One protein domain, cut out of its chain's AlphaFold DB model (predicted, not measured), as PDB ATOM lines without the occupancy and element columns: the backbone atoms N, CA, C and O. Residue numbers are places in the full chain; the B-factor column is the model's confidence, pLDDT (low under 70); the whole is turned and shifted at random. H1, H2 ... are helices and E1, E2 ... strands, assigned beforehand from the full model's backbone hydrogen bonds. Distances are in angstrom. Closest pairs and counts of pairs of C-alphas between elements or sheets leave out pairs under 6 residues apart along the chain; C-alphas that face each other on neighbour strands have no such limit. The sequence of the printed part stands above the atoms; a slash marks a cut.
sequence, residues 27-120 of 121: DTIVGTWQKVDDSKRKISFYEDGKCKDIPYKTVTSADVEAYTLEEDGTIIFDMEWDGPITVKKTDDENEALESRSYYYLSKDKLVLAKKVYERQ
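AT A GLANCE: This is residues 27 to 120 of the 121 residues of an uncharacterized protein of Firmicutes bacterium AM43-11BH (UniProt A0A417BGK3). A single sheet of eight strands curls round into a nearly closed barrel, with edge strands E2 and E3 at the open seam and the short helix H1 packed on the outside at E6 and E7. The long link of residues 46 to 63 runs from E2 to E3, and its residues 51 to 52 pair with E2 in the seam. The printed part has 94 residues, with E1, E2, E3, E4, E5, H1, E6, E7 and E8 along the chain; the sheet's order is E2, E1, E8, E7, E6, E5, E4, E3, mixed, and the class is mostly strand. It is compact, with a radius of gyration of the C-alphas of 12.2 A, and rounded, spanning 31 by 30 by 27 A.

HOW THE PARTS SIT: The sheet is strongly twisted, and the way across it turns by 190 degrees. E2, residues 38 to 45, bends by 55 degrees at residue 41 and forms a hairpin with E1, residues 31 to 35, where N 33 and O 43 are 2.9 A apart. E1 is antiparallel to E8, residues 115 to 119, with N 34 and O 118 at 2.8 A. E6, residues 102 to 105, E7, residues 109 to 112, and E8 form a meander, each strand the antiparallel neighbour of the one before; N 111 and O 104 are 2.9 A apart, and N 117 and O 110 are 2.8 A apart. E3, residues 64 to 69, E4, residues 75 to 79, and E5, residues 85 to 90, form another, with N 68 and O 76 at 2.9 A and N 77 and O 85 at 2.8 A. E5 is staggered, pairing with E4 over residues 85 to 87 and with E6 over 88 to 90. E5 and E6 are parallel, at 52 degrees, with N 103 and O 88 at 2.9 A. E5, H1, residues 93 to 98, and E6 form a strand-helix-strand unit, two parallel neighbour strands with a helix between, its crossover right-handed. H1 is on the sheet at a height of 7.2 A; its closest C-alphas to E6 are those of Ala 96 and Tyr 102, 4.8 A apart. Every O i to N i+4 pair in H1 is within hydrogen-bond range. E2 and E3 are only just apart, their closest C-alphas 8.1 A from each other.

IN THESE COORDINATES: E1 begins at C-alpha 31, (103.018, 166.628, 74.699), and E8 ends at C-alpha 119, (107.284, 160.843, 75.623). From first to last C-alpha, E2 measures 18.4 A, E5 16.1 A and E3 14.1 A, while H1 measures 8.8 A.

THE WHOLE: The C-alphas farthest apart, those of Thr 60 and Lys 107, are 33.5 A from each other. The printed part has no cut. The link E2 to E3 is long, with 18 residues; the other links are tight. The mean pLDDT of the printed part is 96.2, and no printed residue is under 70.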
ATOM      1  N   ASP A  27     105.223 162.829  63.707       80.06
ATOM      2  CA  ASP A  27     105.741 162.859  65.065       80.06
ATOM      3  C   ASP A  27     105.599 164.297  65.570       80.06
ATOM      4  O   ASP A  27     106.263 165.215  65.088       80.06
ATOM      5  N   THR A  28     104.622 164.511  66.452       90.56
ATOM      6  CA  THR A  28     104.256 165.841  66.937       90.56
ATOM      7  C   THR A  28     105.087 166.163  68.159       90.56
ATOM      8  O   THR A  28     105.213 165.337  69.062       90.56
ATOM      9  N   ILE A  29     105.658 167.361  68.230       95.56
ATOM     10  CA  ILE A  29     106.403 167.772  69.422       95.56
ATOM     11  C   ILE A  29     105.479 168.017  70.623       95.56
ATOM     12  O   ILE A  29     105.918 167.908  71.768       95.56
ATOM     13  N   VAL A  30     104.193 168.285  70.363       96.88
ATOM     14  CA  VAL A  30     103.168 168.509  71.384       96.88
ATOM     15  C   VAL A  30     103.103 167.314  72.332       96.88
ATOM     16  O   VAL A  30     103.087 166.155  71.908       96.88
ATOM     17  N   GLY A  31     103.058 167.610  73.627       96.69
ATOM     18  CA  GLY A  31     103.018 166.628  74.699       96.69
ATOM     19  C   GLY A  31     104.037 166.917  75.794       96.69
ATOM     20  O   GLY A  31     104.806 167.879  75.745       96.69
ATOM     21  N   THR A  32     104.029 166.051  76.803       97.88
ATOM     22  CA  THR A  32     104.986 166.091  77.905       97.88
ATOM     23  C   THR A  32     106.093 165.072  77.672       97.88
ATOM     24  O   THR A  32     105.843 163.909  77.357       97.88
ATOM     25  N   TRP A  33     107.324 165.513  77.892       98.25
ATOM     26  CA  TRP A  33     108.534 164.734  77.689       98.25
ATOM     27  C   TRP A  33     109.328 164.687  78.989       98.25
ATOM     28  O   TRP A  33     109.545 165.720  79.619       98.25
ATOM     29  N   GLN A  34     109.755 163.501  79.413       98.25
ATOM     30  CA  GLN A  34     110.523 163.299  80.640       98.25
ATOM     31  C   GLN A  34     111.981 163.032  80.311       98.25
ATOM     32  O   GLN A  34     112.278 162.239  79.424       98.25
ATOM     33  N   LYS A  35     112.896 163.689  81.019       98.06
ATOM     34  CA  LYS A  35     114.330 163.523  80.789       98.06
ATOM     35  C   LYS A  35     114.764 162.116  81.216       98.06
ATOM     36  O   LYS A  35     114.438 161.689  82.322       98.06
ATOM     37  N   VAL A  36     115.514 161.416  80.365       97.31
ATOM     38  CA  VAL A  36     115.882 159.999  80.581       97.31
ATOM     39  C   VAL A  36     116.744 159.796  81.833       97.31
ATOM     40  O   VAL A  36     116.551 158.845  82.583       97.31
ATOM     41  N   ASP A  37     117.682 160.703  82.092       95.31
ATOM     42  CA  ASP A  37     118.627 160.639  83.217       95.31
ATOM     43  C   ASP A  37     118.136 161.384  84.479       95.31
ATOM     44  O   ASP A  37     118.836 161.409  85.491       95.31
ATOM     45  N   ASP A  38     116.952 162.009  84.440       94.50
ATOM     46  CA  ASP A  38     116.353 162.722  85.573       94.50
ATOM     47  C   ASP A  38     114.823 162.723  85.472       94.50
ATOM     48  O   ASP A  38     114.203 163.615  84.885       94.50
ATOM     49  N   SER A  39     114.195 161.743  86.121       90.81
ATOM     50  CA  SER A  39     112.741 161.571  86.106       90.81
ATOM     51  C   SER A  39     111.967 162.727  86.754       90.81
ATOM     52  O   SER A  39     110.759 162.855  86.543       90.81
ATOM     53  N   LYS A  40     112.616 163.614  87.517       93.62
ATOM     54  CA  LYS A  40     111.949 164.805  88.064       93.62
ATOM     55  C   LYS A  40     111.850 165.928  87.038       93.62
ATOM     56  O   LYS A  40     111.026 166.824  87.211       93.62
ATOM     57  N   ARG A  41     112.657 165.891  85.973       95.69
ATOM     58  CA  ARG A  41     112.659 166.910  84.922       95.69
ATOM     59  C   ARG A  41     111.756 166.504  83.774       95.69
ATOM     60  O   ARG A  41     111.980 165.502  83.098       95.69
ATOM     61  N   LYS A  42     110.746 167.334  83.542       97.69
ATOM     62  CA  LYS A  42     109.836 167.231  82.410       97.69
ATOM     63  C   LYS A  42     109.821 168.552  81.664       97.69
ATOM     64  O   LYS A  42     110.052 169.591  82.266       97.69
ATOM     65  N   ILE A  43     109.532 168.482  80.378       98.25
ATOM     66  CA  ILE A  43     109.242 169.639  79.537       98.25
ATOM     67  C   ILE A  43     107.906 169.406  78.849       98.25
ATOM     68  O   ILE A  43     107.480 168.258  78.698       98.25
ATOM     69  N   SER A  44     107.206 170.472  78.478       98.12
ATOM     70  CA  SER A  44     105.912 170.350  77.803       98.12
ATOM     71  C   SER A  44     105.784 171.344  76.663       98.12
ATOM     72  O   SER A  44     106.184 172.498  76.803       98.12
ATOM     73  N   PHE A  45     105.196 170.875  75.568       98.25
ATOM     74  CA  PHE A  45     104.781 171.669  74.418       98.25
ATOM     75  C   PHE A  45     103.264 171.543  74.286       98.25
ATOM     76  O   PHE A  45     102.743 170.422  74.297       98.25
ATOM     77  N   TYR A  46     102.564 172.668  74.197       97.44
ATOM     78  CA  TYR A  46     101.106 172.731  74.127       97.44
ATOM     79  C   TYR A  46     100.640 173.128  72.721       97.44
ATOM     80  O   TYR A  46     101.352 173.814  71.993       97.44
ATOM     81  N   GLU A  47      99.432 172.708  72.332       96.00
ATOM     82  CA  GLU A  47      98.878 172.974  70.991       96.00
ATOM     83  C   GLU A  47      98.692 174.467  70.682       96.00
ATOM     84  O   GLU A  47      98.668 174.852  69.517       96.00
ATOM     85  N   ASP A  48      98.577 175.306  71.712       96.19
ATOM     86  CA  ASP A  48      98.409 176.758  71.595       96.19
ATOM     87  C   ASP A  48      99.736 177.519  71.419       96.19
ATOM     88  O   ASP A  48      99.741 178.748  71.452       96.19
ATOM     89  N   GLY A  49     100.857 176.807  71.253       96.94
ATOM     90  CA  GLY A  49     102.187 177.403  71.110       96.94
ATOM     91  C   GLY A  49     102.845 177.773  72.438       96.94
ATOM     92  O   GLY A  49     103.957 178.293  72.452       96.94
ATOM     93  N   LYS A  50     102.224 177.490  73.589       97.88
ATOM     94  CA  LYS A  50     102.906 177.642  74.881       97.88
ATOM     95  C   LYS A  50     103.833 176.469  75.144       97.88
ATOM     96  O   LYS A  50     103.615 175.346  74.684       97.88
ATOM     97  N   CYS A  51     104.840 176.688  75.975       98.00
ATOM     98  CA  CYS A  51     105.684 175.605  76.460       98.00
ATOM     99  C   CYS A  51     106.098 175.825  77.912       98.00
ATOM    100  O   CYS A  51     105.813 176.859  78.514       98.00
ATOM    101  N   LYS A  52     106.698 174.800  78.517       97.81
ATOM    102  CA  LYS A  52     107.098 174.842  79.921       97.81
ATOM    103  C   LYS A  52     108.406 174.102  80.163       97.81
ATOM    104  O   LYS A  52     108.620 173.019  79.613       97.81
ATOM    105  N   ASP A  53     109.237 174.685  81.030       96.81
ATOM    106  CA  ASP A  53     110.500 174.131  81.535       96.81
ATOM    107  C   ASP A  53     111.545 173.848  80.435       96.81
ATOM    108  O   ASP A  53     112.462 173.038  80.601       96.81
ATOM    109  N   ILE A  54     111.426 174.539  79.296       97.75
ATOM    110  CA  ILE A  54     112.317 174.373  78.149       97.75
ATOM    111  C   ILE A  54     113.766 174.723  78.548       97.75
ATOM    112  O   ILE A  54     114.025 175.786  79.114       97.75
ATOM    113  N   PRO A  55     114.757 173.859  78.252       95.69
ATOM    114  CA  PRO A  55     116.124 173.973  78.767       95.69
ATOM    115  C   PRO A  55     117.000 174.995  78.020       95.69
ATOM    116  O   PRO A  55     118.222 174.805  77.945       95.69
ATOM    117  N   TYR A  56     116.412 176.050  77.460       94.12
ATOM    118  CA  TYR A  56     117.123 177.170  76.846       94.12
ATOM    119  C   TYR A  56     117.086 178.380  77.774       94.12
ATOM    120  O   TYR A  56     116.083 178.649  78.421       94.12
ATOM    121  N   LYS A  57     118.231 179.055  77.862       91.19
ATOM    122  CA  LYS A  57     118.444 180.299  78.595       91.19
ATOM    123  C   LYS A  57     119.389 181.146  77.762       91.19
ATOM    124  O   LYS A  57     120.293 180.601  77.119       91.19
ATOM    125  N   THR A  58     119.195 182.448  77.795       88.38
ATOM    126  CA  THR A  58     120.116 183.428  77.219       88.38
ATOM    127  C   THR A  58     121.120 183.906  78.271       88.38
ATOM    128  O   THR A  58     121.140 183.418  79.402       88.38
ATOM    129  N   VAL A  59     121.977 184.868  77.913       88.50
ATOM    130  CA  VAL A  59     122.974 185.454  78.831       88.50
ATOM    131  C   VAL A  59     122.305 186.136  80.031       88.50
ATOM    132  O   VAL A  59     122.846 186.098  81.134       88.50
ATOM    133  N   THR A  60     121.111 186.702  79.844       91.69
ATOM    134  CA  THR A  60     120.315 187.325  80.916       91.69
ATOM    135  C   THR A  60     119.538 186.304  81.749       91.69
ATOM    136  O   THR A  60     118.848 186.681  82.690       91.69
ATOM    137  N   SER A  61     119.676 185.008  81.446       92.62
ATOM    138  CA  SER A  61     118.901 183.915  82.038       92.62
ATOM    139  C   SER A  61     117.394 183.995  81.777       92.62
ATOM    140  O   SER A  61     116.644 183.395  82.539       92.62
ATOM    141  N   ALA A  62     116.964 184.676  80.705       93.75
ATOM    142  CA  ALA A  62     115.561 184.722  80.299       93.75
ATOM    143  C   ALA A  62     114.982 183.319  80.096       93.75
ATOM    144  O   ALA A  62     115.647 182.424  79.552       93.75
ATOM    145  N   ASP A  63     113.733 183.149  80.513       95.25
ATOM    146  CA  ASP A  63     112.978 181.917  80.364       95.25
ATOM    147  C   ASP A  63     112.283 181.886  79.000       95.25
ATOM    148  O   ASP A  63     111.950 182.922  78.426       95.25
ATOM    149  N   VAL A  64     112.098 180.681  78.462       97.50
ATOM    150  CA  VAL A  64     111.262 180.472  77.278       97.50
ATOM    151  C   VAL A  64     109.803 180.483  77.725       97.50
ATOM    152  O   VAL A  64     109.446 179.731  78.632       97.50
ATOM    153  N   GLU A  65     108.964 181.265  77.053       96.75
ATOM    154  CA  GLU A  65     107.529 181.356  77.357       96.75
ATOM    155  C   GLU A  65     106.656 180.650  76.316       96.75
ATOM    156  O   GLU A  65     105.647 180.014  76.643       96.75
ATOM    157  N   ALA A  66     107.053 180.739  75.049       98.12
ATOM    158  CA  ALA A  66     106.289 180.227  73.926       98.12
ATOM    159  C   ALA A  66     107.206 179.666  72.839       98.12
ATOM    160  O   ALA A  66     108.432 179.804  72.871       98.12
ATOM    161  N   TYR A  67     106.593 178.965  71.896       98.50
ATOM    162  CA  TYR A  67     107.261 178.454  70.723       98.50
ATOM    163  C   TYR A  67     106.361 178.548  69.494       98.50
ATOM    164  O   TYR A  67     105.149 178.339  69.558       98.50
ATOM    165  N   THR A  68     106.997 178.773  68.354       97.94
ATOM    166  CA  THR A  68     106.401 178.604  67.032       97.94
ATOM    167  C   THR A  68     107.087 177.435  66.335       97.94
ATOM    168  O   THR A  68     108.305 177.273  66.437       97.94
ATOM    169  N   LEU A  69     106.304 176.591  65.660       96.56
ATOM    170  CA  LEU A  69     106.811 175.502  64.830       96.56
ATOM    171  C   LEU A  69     106.565 175.846  63.361       96.56
ATOM    172  O   LEU A  69     105.420 175.901  62.917       96.56
ATOM    173  N   GLU A  70     107.649 176.065  62.629       96.19
ATOM    174  CA  GLU A  70     107.624 176.378  61.204       96.19
ATOM    175  C   GLU A  70     107.277 175.141  60.357       96.19
ATOM    176  O   GLU A  70     107.363 173.993  60.811       96.19
ATOM    177  N   GLU A  71     106.913 175.356  59.089       92.31
ATOM    178  CA  GLU A  71     106.532 174.271  58.168       92.31
ATOM    179  C   GLU A  71     107.658 173.249  57.929       92.31
ATOM    180  O   GLU A  71     107.386 172.062  57.728       92.31
ATOM    181  N   ASP A  72     108.919 173.692  57.983       92.19
ATOM    182  CA  ASP A  72     110.115 172.850  57.855       92.19
ATOM    183  C   ASP A  72     110.478 172.102  59.155       92.19
ATOM    184  O   ASP A  72     111.423 171.312  59.193       92.19
ATOM    185  N   GLY A  73     109.710 172.322  60.224       95.00
ATOM    186  CA  GLY A  73     109.942 171.762  61.545       95.00
ATOM    187  C   GLY A  73     110.927 172.561  62.395       95.00
ATOM    188  O   GLY A  73     111.245 172.115  63.493       95.00
ATOM    189  N   THR A  74     111.424 173.715  61.960       97.56
ATOM    190  CA  THR A  74     112.232 174.596  62.811       97.56
ATOM    191  C   THR A  74     111.394 175.122  63.978       97.56
ATOM    192  O   THR A  74     110.251 175.537  63.801       97.56
ATOM    193  N   ILE A  75     111.965 175.107  65.184       98.25
ATOM    194  CA  ILE A  75     111.347 175.691  66.377       98.25
ATOM    195  C   ILE A  75     111.939 177.078  66.603       98.25
ATOM    196  O   ILE A  75     113.161 177.240  66.644       98.25
ATOM    197  N   ILE A  76     111.075 178.065  66.804       98.31
ATOM    198  CA  ILE A  76     111.449 179.393  67.283       98.31
ATOM    199  C   ILE A  76     110.929 179.512  68.709       98.31
ATOM    200  O   ILE A  76     109.726 179.444  68.929       98.31
ATOM    201  N   PHE A  77     111.835 179.633  69.674       98.50
ATOM    202  CA  PHE A  77     111.503 179.871  71.072       98.50
ATOM    203  C   PHE A  77     111.442 181.365  71.349       98.50
ATOM    204  O   PHE A  77     112.441 182.065  71.155       98.50
ATOM    205  N   ASP A  78     110.299 181.816  71.848       97.62
ATOM    206  CA  ASP A  78     110.104 183.178  72.323       97.62
ATOM    207  C   ASP A  78     110.495 183.255  73.800       97.62
ATOM    208  O   ASP A  78     110.060 182.445  74.628       97.62
ATOM    209  N   MET A  79     111.360 184.215  74.113       96.38
ATOM    210  CA  MET A  79     111.885 184.438  75.458       96.38
ATOM    211  C   MET A  79     111.105 185.568  76.137       96.38
ATOM    212  O   MET A  79     110.667 186.492  75.458       96.38
ATOM    213  N   GLU A  80     111.001 185.545  77.467       93.25
ATOM    214  CA  GLU A  80     110.220 186.532  78.238       93.25
ATOM    215  C   GLU A  80     110.632 187.995  77.970       93.25
ATOM    216  O   GLU A  80     109.788 188.882  77.842       93.25
ATOM    217  N   TRP A  81     111.936 188.269  77.858       92.81
ATOM    218  CA  TRP A  81     112.451 189.627  77.613       92.81
ATOM    219  C   TRP A  81     113.667 189.700  76.679       92.81
ATOM    220  O   TRP A  81     114.145 190.794  76.377       92.81
ATOM    221  N   ASP A  82     114.179 188.559  76.221       94.50
ATOM    222  CA  ASP A  82     115.318 188.487  75.302       94.50
ATOM    223  C   ASP A  82     114.860 188.193  73.863       94.50
ATOM    224  O   ASP A  82     113.703 187.872  73.598       94.50
ATOM    225  N   GLY A  83     115.790 188.291  72.912       94.81
ATOM    226  CA  GLY A  83     115.536 187.870  71.535       94.81
ATOM    227  C   GLY A  83     115.267 186.360  71.420       94.81
ATOM    228  O   GLY A  83     115.741 185.586  72.257       94.81
ATOM    229  N   PRO A  84     114.549 185.929  70.368       96.81
ATOM    230  CA  PRO A  84     114.163 184.537  70.198       96.81
ATOM    231  C   PRO A  84     115.366 183.626  69.925       96.81
ATOM    232  O   PRO A  84     116.404 184.054  69.411       96.81
ATOM    233  N   ILE A  85     115.200 182.336  70.218       96.94
ATOM    234  CA  ILE A  85     116.186 181.293  69.918       96.94
ATOM    235  C   ILE A  85     115.624 180.359  68.849       96.94
ATOM    236  O   ILE A  85     114.592 179.725  69.043       96.94
ATOM    237  N   THR A  86     116.344 180.213  67.741       98.00
ATOM    238  CA  THR A  86     115.981 179.285  66.662       98.00
ATOM    239  C   THR A  86     116.698 177.947  66.824       98.00
ATOM    240  O   THR A  86     117.918 177.907  66.996       98.00
ATOM    241  N   VAL A  87     115.952 176.847  66.720       98.25
ATOM    242  CA  VAL A  87     116.461 175.475  66.829       98.25
ATOM    243  C   VAL A  87     115.948 174.654  65.651       98.25
ATOM    244  O   VAL A  87     114.746 174.492  65.459       98.25
ATOM    245  N   LYS A  88     116.868 174.129  64.846       98.31
ATOM    246  CA  LYS A  88     116.550 173.409  63.610       98.31
ATOM    247  C   LYS A  88     116.250 171.944  63.885       98.31
ATOM    248  O   LYS A  88     116.894 171.328  64.733       98.31
ATOM    249  N   LYS A  89     115.316 171.366  63.136       97.62
ATOM    250  CA  LYS A  89     115.125 169.916  63.147       97.62
ATOM    251  C   LYS A  89     116.289 169.238  62.420       97.62
ATOM    252  O   LYS A  89     116.752 169.741  61.398       97.62
ATOM    253  N   THR A  90     116.738 168.103  62.933       97.44
ATOM    254  CA  THR A  90     117.659 167.192  62.249       97.44
ATOM    255  C   THR A  90     117.129 165.763  62.315       97.44
ATOM    256  O   THR A  90     116.405 165.401  63.247       97.44
ATOM    257  N   ASP A  91     117.500 164.962  61.321       96.19
ATOM    258  CA  ASP A  91     117.257 163.520  61.294       96.19
ATOM    259  C   ASP A  91     118.434 162.728  61.907       96.19
ATOM    260  O   ASP A  91     118.315 161.519  62.108       96.19
ATOM    261  N   ASP A  92     119.550 163.395  62.245       97.06
ATOM    262  CA  ASP A  92     120.685 162.807  62.964       97.06
ATOM    263  C   ASP A  92     120.596 163.112  64.465       97.06
ATOM    264  O   ASP A  92     120.804 164.233  64.933       97.06
ATOM    265  N   GLU A  93     120.316 162.076  65.251       97.31
ATOM    266  CA  GLU A  93     120.279 162.179  66.705       97.31
ATOM    267  C   GLU A  93     121.604 162.688  67.300       97.31
ATOM    268  O   GLU A  93     121.585 163.473  68.253       97.31
ATOM    269  N   ASN A  94     122.751 162.280  66.744       97.94
ATOM    270  CA  ASN A  94     124.056 162.678  67.271       97.94
ATOM    271  C   ASN A  94     124.294 164.179  67.079       97.94
ATOM    272  O   ASN A  94     124.812 164.830  67.984       97.94
ATOM    273  N   GLU A  95     123.835 164.759  65.967       98.19
ATOM    274  CA  GLU A  95     123.919 166.205  65.737       98.19
ATOM    275  C   GLU A  95     123.160 166.988  66.826       98.19
ATOM    276  O   GLU A  95     123.682 167.960  67.383       98.19
ATOM    277  N   ALA A  96     121.968 166.524  67.216       97.94
ATOM    278  CA  ALA A  96     121.184 167.118  68.303       97.94
ATOM    279  C   ALA A  96     121.791 166.876  69.706       97.94
ATOM    280  O   ALA A  96     121.569 167.662  70.637       97.94
ATOM    281  N   LEU A  97     122.564 165.799  69.883       98.06
ATOM    282  CA  LEU A  97     123.321 165.527  71.111       98.06
ATOM    283  C   LEU A  97     124.583 166.389  71.223       98.06
ATOM    284  O   LEU A  97     124.986 166.738  72.333       98.06
ATOM    285  N   GLU A  98     125.198 166.760  70.102       98.00
ATOM    286  CA  GLU A  98     126.437 167.538  70.059       98.00
ATOM    287  C   GLU A  98     126.197 169.051  70.007       98.00
ATOM    288  O   GLU A  98     126.979 169.822  70.581       98.00
ATOM    289  N   SER A  99     125.084 169.497  69.422       97.62
ATOM    290  CA  SER A  99     124.777 170.910  69.212       97.62
ATOM    291  C   SER A  99     123.435 171.322  69.812       97.62
ATOM    292  O   SER A  99     122.416 170.664  69.655       97.62
ATOM    293  N   ARG A 100     123.413 172.484  70.479       96.69
ATOM    294  CA  ARG A 100     122.170 173.080  71.003       96.69
ATOM    295  C   ARG A 100     121.327 173.753  69.917       96.69
ATOM    296  O   ARG A 100     120.194 174.124  70.208       96.69
ATOM    297  N   SER A 101     121.868 173.939  68.716       97.50
ATOM    298  CA  SER A 101     121.160 174.568  67.593       97.50
ATOM    299  C   SER A 101     120.239 173.601  66.854       97.50
ATOM    300  O   SER A 101     119.489 174.037  65.984       97.50
ATOM    301  N   TYR A 102     120.298 172.313  67.198       98.50
ATOM    302  CA  TYR A 102     119.520 171.258  66.570       98.50
ATOM    303  C   TYR A 102     118.689 170.492  67.593       98.50
ATOM    304  O   TYR A 102     119.040 170.404  68.774       98.50
ATOM    305  N   TYR A 103     117.585 169.929  67.119       98.56
ATOM    306  CA  TYR A 103     116.779 168.972  67.855       98.56
ATOM    307  C   TYR A 103     116.406 167.793  66.953       98.56
ATOM    308  O   TYR A 103     116.191 167.955  65.753       98.56
ATOM    309  N   TYR A 104     116.307 166.612  67.552       98.25
ATOM    310  CA  TYR A 104     115.837 165.396  66.897       98.25
ATOM    311  C   TYR A 104     114.505 164.982  67.516       98.25
ATOM    312  O   TYR A 104     114.345 165.045  68.737       98.25
ATOM    313  N   LEU A 105     113.556 164.546  66.690       97.69
ATOM    314  CA  LEU A 105     112.232 164.122  67.138       97.69
ATOM    315  C   LEU A 105     111.798 162.853  66.410       97.69
ATOM    316  O   LEU A 105     111.695 162.845  65.184       97.69
ATOM    317  N   SER A 106     111.466 161.837  67.198       94.88
ATOM    318  CA  SER A 106     110.722 160.653  66.782       94.88
ATOM    319  C   SER A 106     109.442 160.519  67.614       94.88
ATOM    320  O   SER A 106     109.150 161.327  68.504       94.88
ATOM    321  N   LYS A 107     108.662 159.470  67.343       92.19
ATOM    322  CA  LYS A 107     107.411 159.172  68.045       92.19
ATOM    323  C   LYS A 107     107.528 159.249  69.566       92.19
ATOM    324  O   LYS A 107     106.670 159.853  70.206       92.19
ATOM    325  N   ASP A 108     108.542 158.628  70.149       95.19
ATOM    326  CA  ASP A 108     108.714 158.453  71.593       95.19
ATOM    327  C   ASP A 108     109.997 159.078  72.144       95.19
ATOM    328  O   ASP A 108     110.160 159.122  73.364       95.19
ATOM    329  N   LYS A 109     110.852 159.642  71.282       97.25
ATOM    330  CA  LYS A 109     112.123 160.253  71.666       97.25
ATOM    331  C   LYS A 109     112.242 161.691  71.178       97.25
ATOM    332  O   LYS A 109     111.973 162.001  70.021       97.25
ATOM    333  N   LEU A 110     112.726 162.551  72.062       98.31
ATOM    334  CA  LEU A 110     113.100 163.927  71.757       98.31
ATOM    335  C   LEU A 110     114.527 164.161  72.245       98.31
ATOM    336  O   LEU A 110     114.827 163.934  73.415       98.31
ATOM    337  N   VAL A 111     115.400 164.652  71.370       98.50
ATOM    338  CA  VAL A 111     116.689 165.219  71.772       98.50
ATOM    339  C   VAL A 111     116.620 166.723  71.596       98.50
ATOM    340  O   VAL A 111     116.441 167.206  70.483       98.50
ATOM    341  N   LEU A 112     116.754 167.463  72.694       98.31
ATOM    342  CA  LEU A 112     116.649 168.919  72.713       98.31
ATOM    343  C   LEU A 112     117.680 169.509  73.669       98.31
ATOM    344  O   LEU A 112     117.800 169.069  74.816       98.31
ATOM    345  N   ALA A 113     118.412 170.531  73.217       97.19
ATOM    346  CA  ALA A 113     119.487 171.160  73.984       97.19
ATOM    347  C   ALA A 113     120.500 170.140  74.546       97.19
ATOM    348  O   ALA A 113     120.906 170.248  75.710       97.19
ATOM    349  N   LYS A 114     120.892 169.153  73.723       97.81
ATOM    350  CA  LYS A 114     121.840 168.082  74.079       97.81
ATOM    351  C   LYS A 114     121.347 167.152  75.202       97.81
ATOM    352  O   LYS A 114     122.147 166.569  75.929       97.81
ATOM    353  N   LYS A 115     120.028 167.053  75.401       98.00
ATOM    354  CA  LYS A 115     119.387 166.202  76.419       98.00
ATOM    355  C   LYS A 115     118.364 165.289  75.758       98.00
ATOM    356  O   LYS A 115     117.634 165.743  74.882       98.00
ATOM    357  N   VAL A 116     118.290 164.047  76.226       98.31
ATOM    358  CA  VAL A 116     117.340 163.039  75.740       98.31
ATOM    359  C   VAL A 116     116.107 163.006  76.634       98.31
ATOM    360  O   VAL A 116     116.222 162.991  77.866       98.31
ATOM    361  N   TYR A 117     114.939 162.966  76.007       98.44
ATOM    362  CA  TYR A 117     113.647 162.858  76.656       98.44
ATOM    363  C   TYR A 117     112.795 161.763  76.019       98.44
ATOM    364  O   TYR A 117     112.869 161.523  74.814       98.44
ATOM    365  N   GLU A 118     111.938 161.167  76.836       98.00
ATOM    366  CA  GLU A 118     110.948 160.173  76.441       98.00
ATOM    367  C   GLU A 118     109.535 160.727  76.578       98.00
ATOM    368  O   GLU A 118     109.201 161.414  77.557       98.00
ATOM    369  N   ARG A 119     108.682 160.412  75.603       96.94
ATOM    370  CA  ARG A 119     107.284 160.843  75.623       96.94
ATOM    371  C   ARG A 119     106.541 160.202  76.793       96.94
ATOM    372  O   ARG A 119     106.581 158.991  76.991       96.94
ATOM    373  N   GLN A 120     105.809 161.020  77.538       95.38
ATOM    374  CA  GLN A 120     104.889 160.548  78.567       95.38
ATOM    375  C   GLN A 120     103.528 160.224  77.941       95.38
ATOM    376  O   GLN A 120     103.064 160.948  77.059       95.38
TER     377      GLN A 120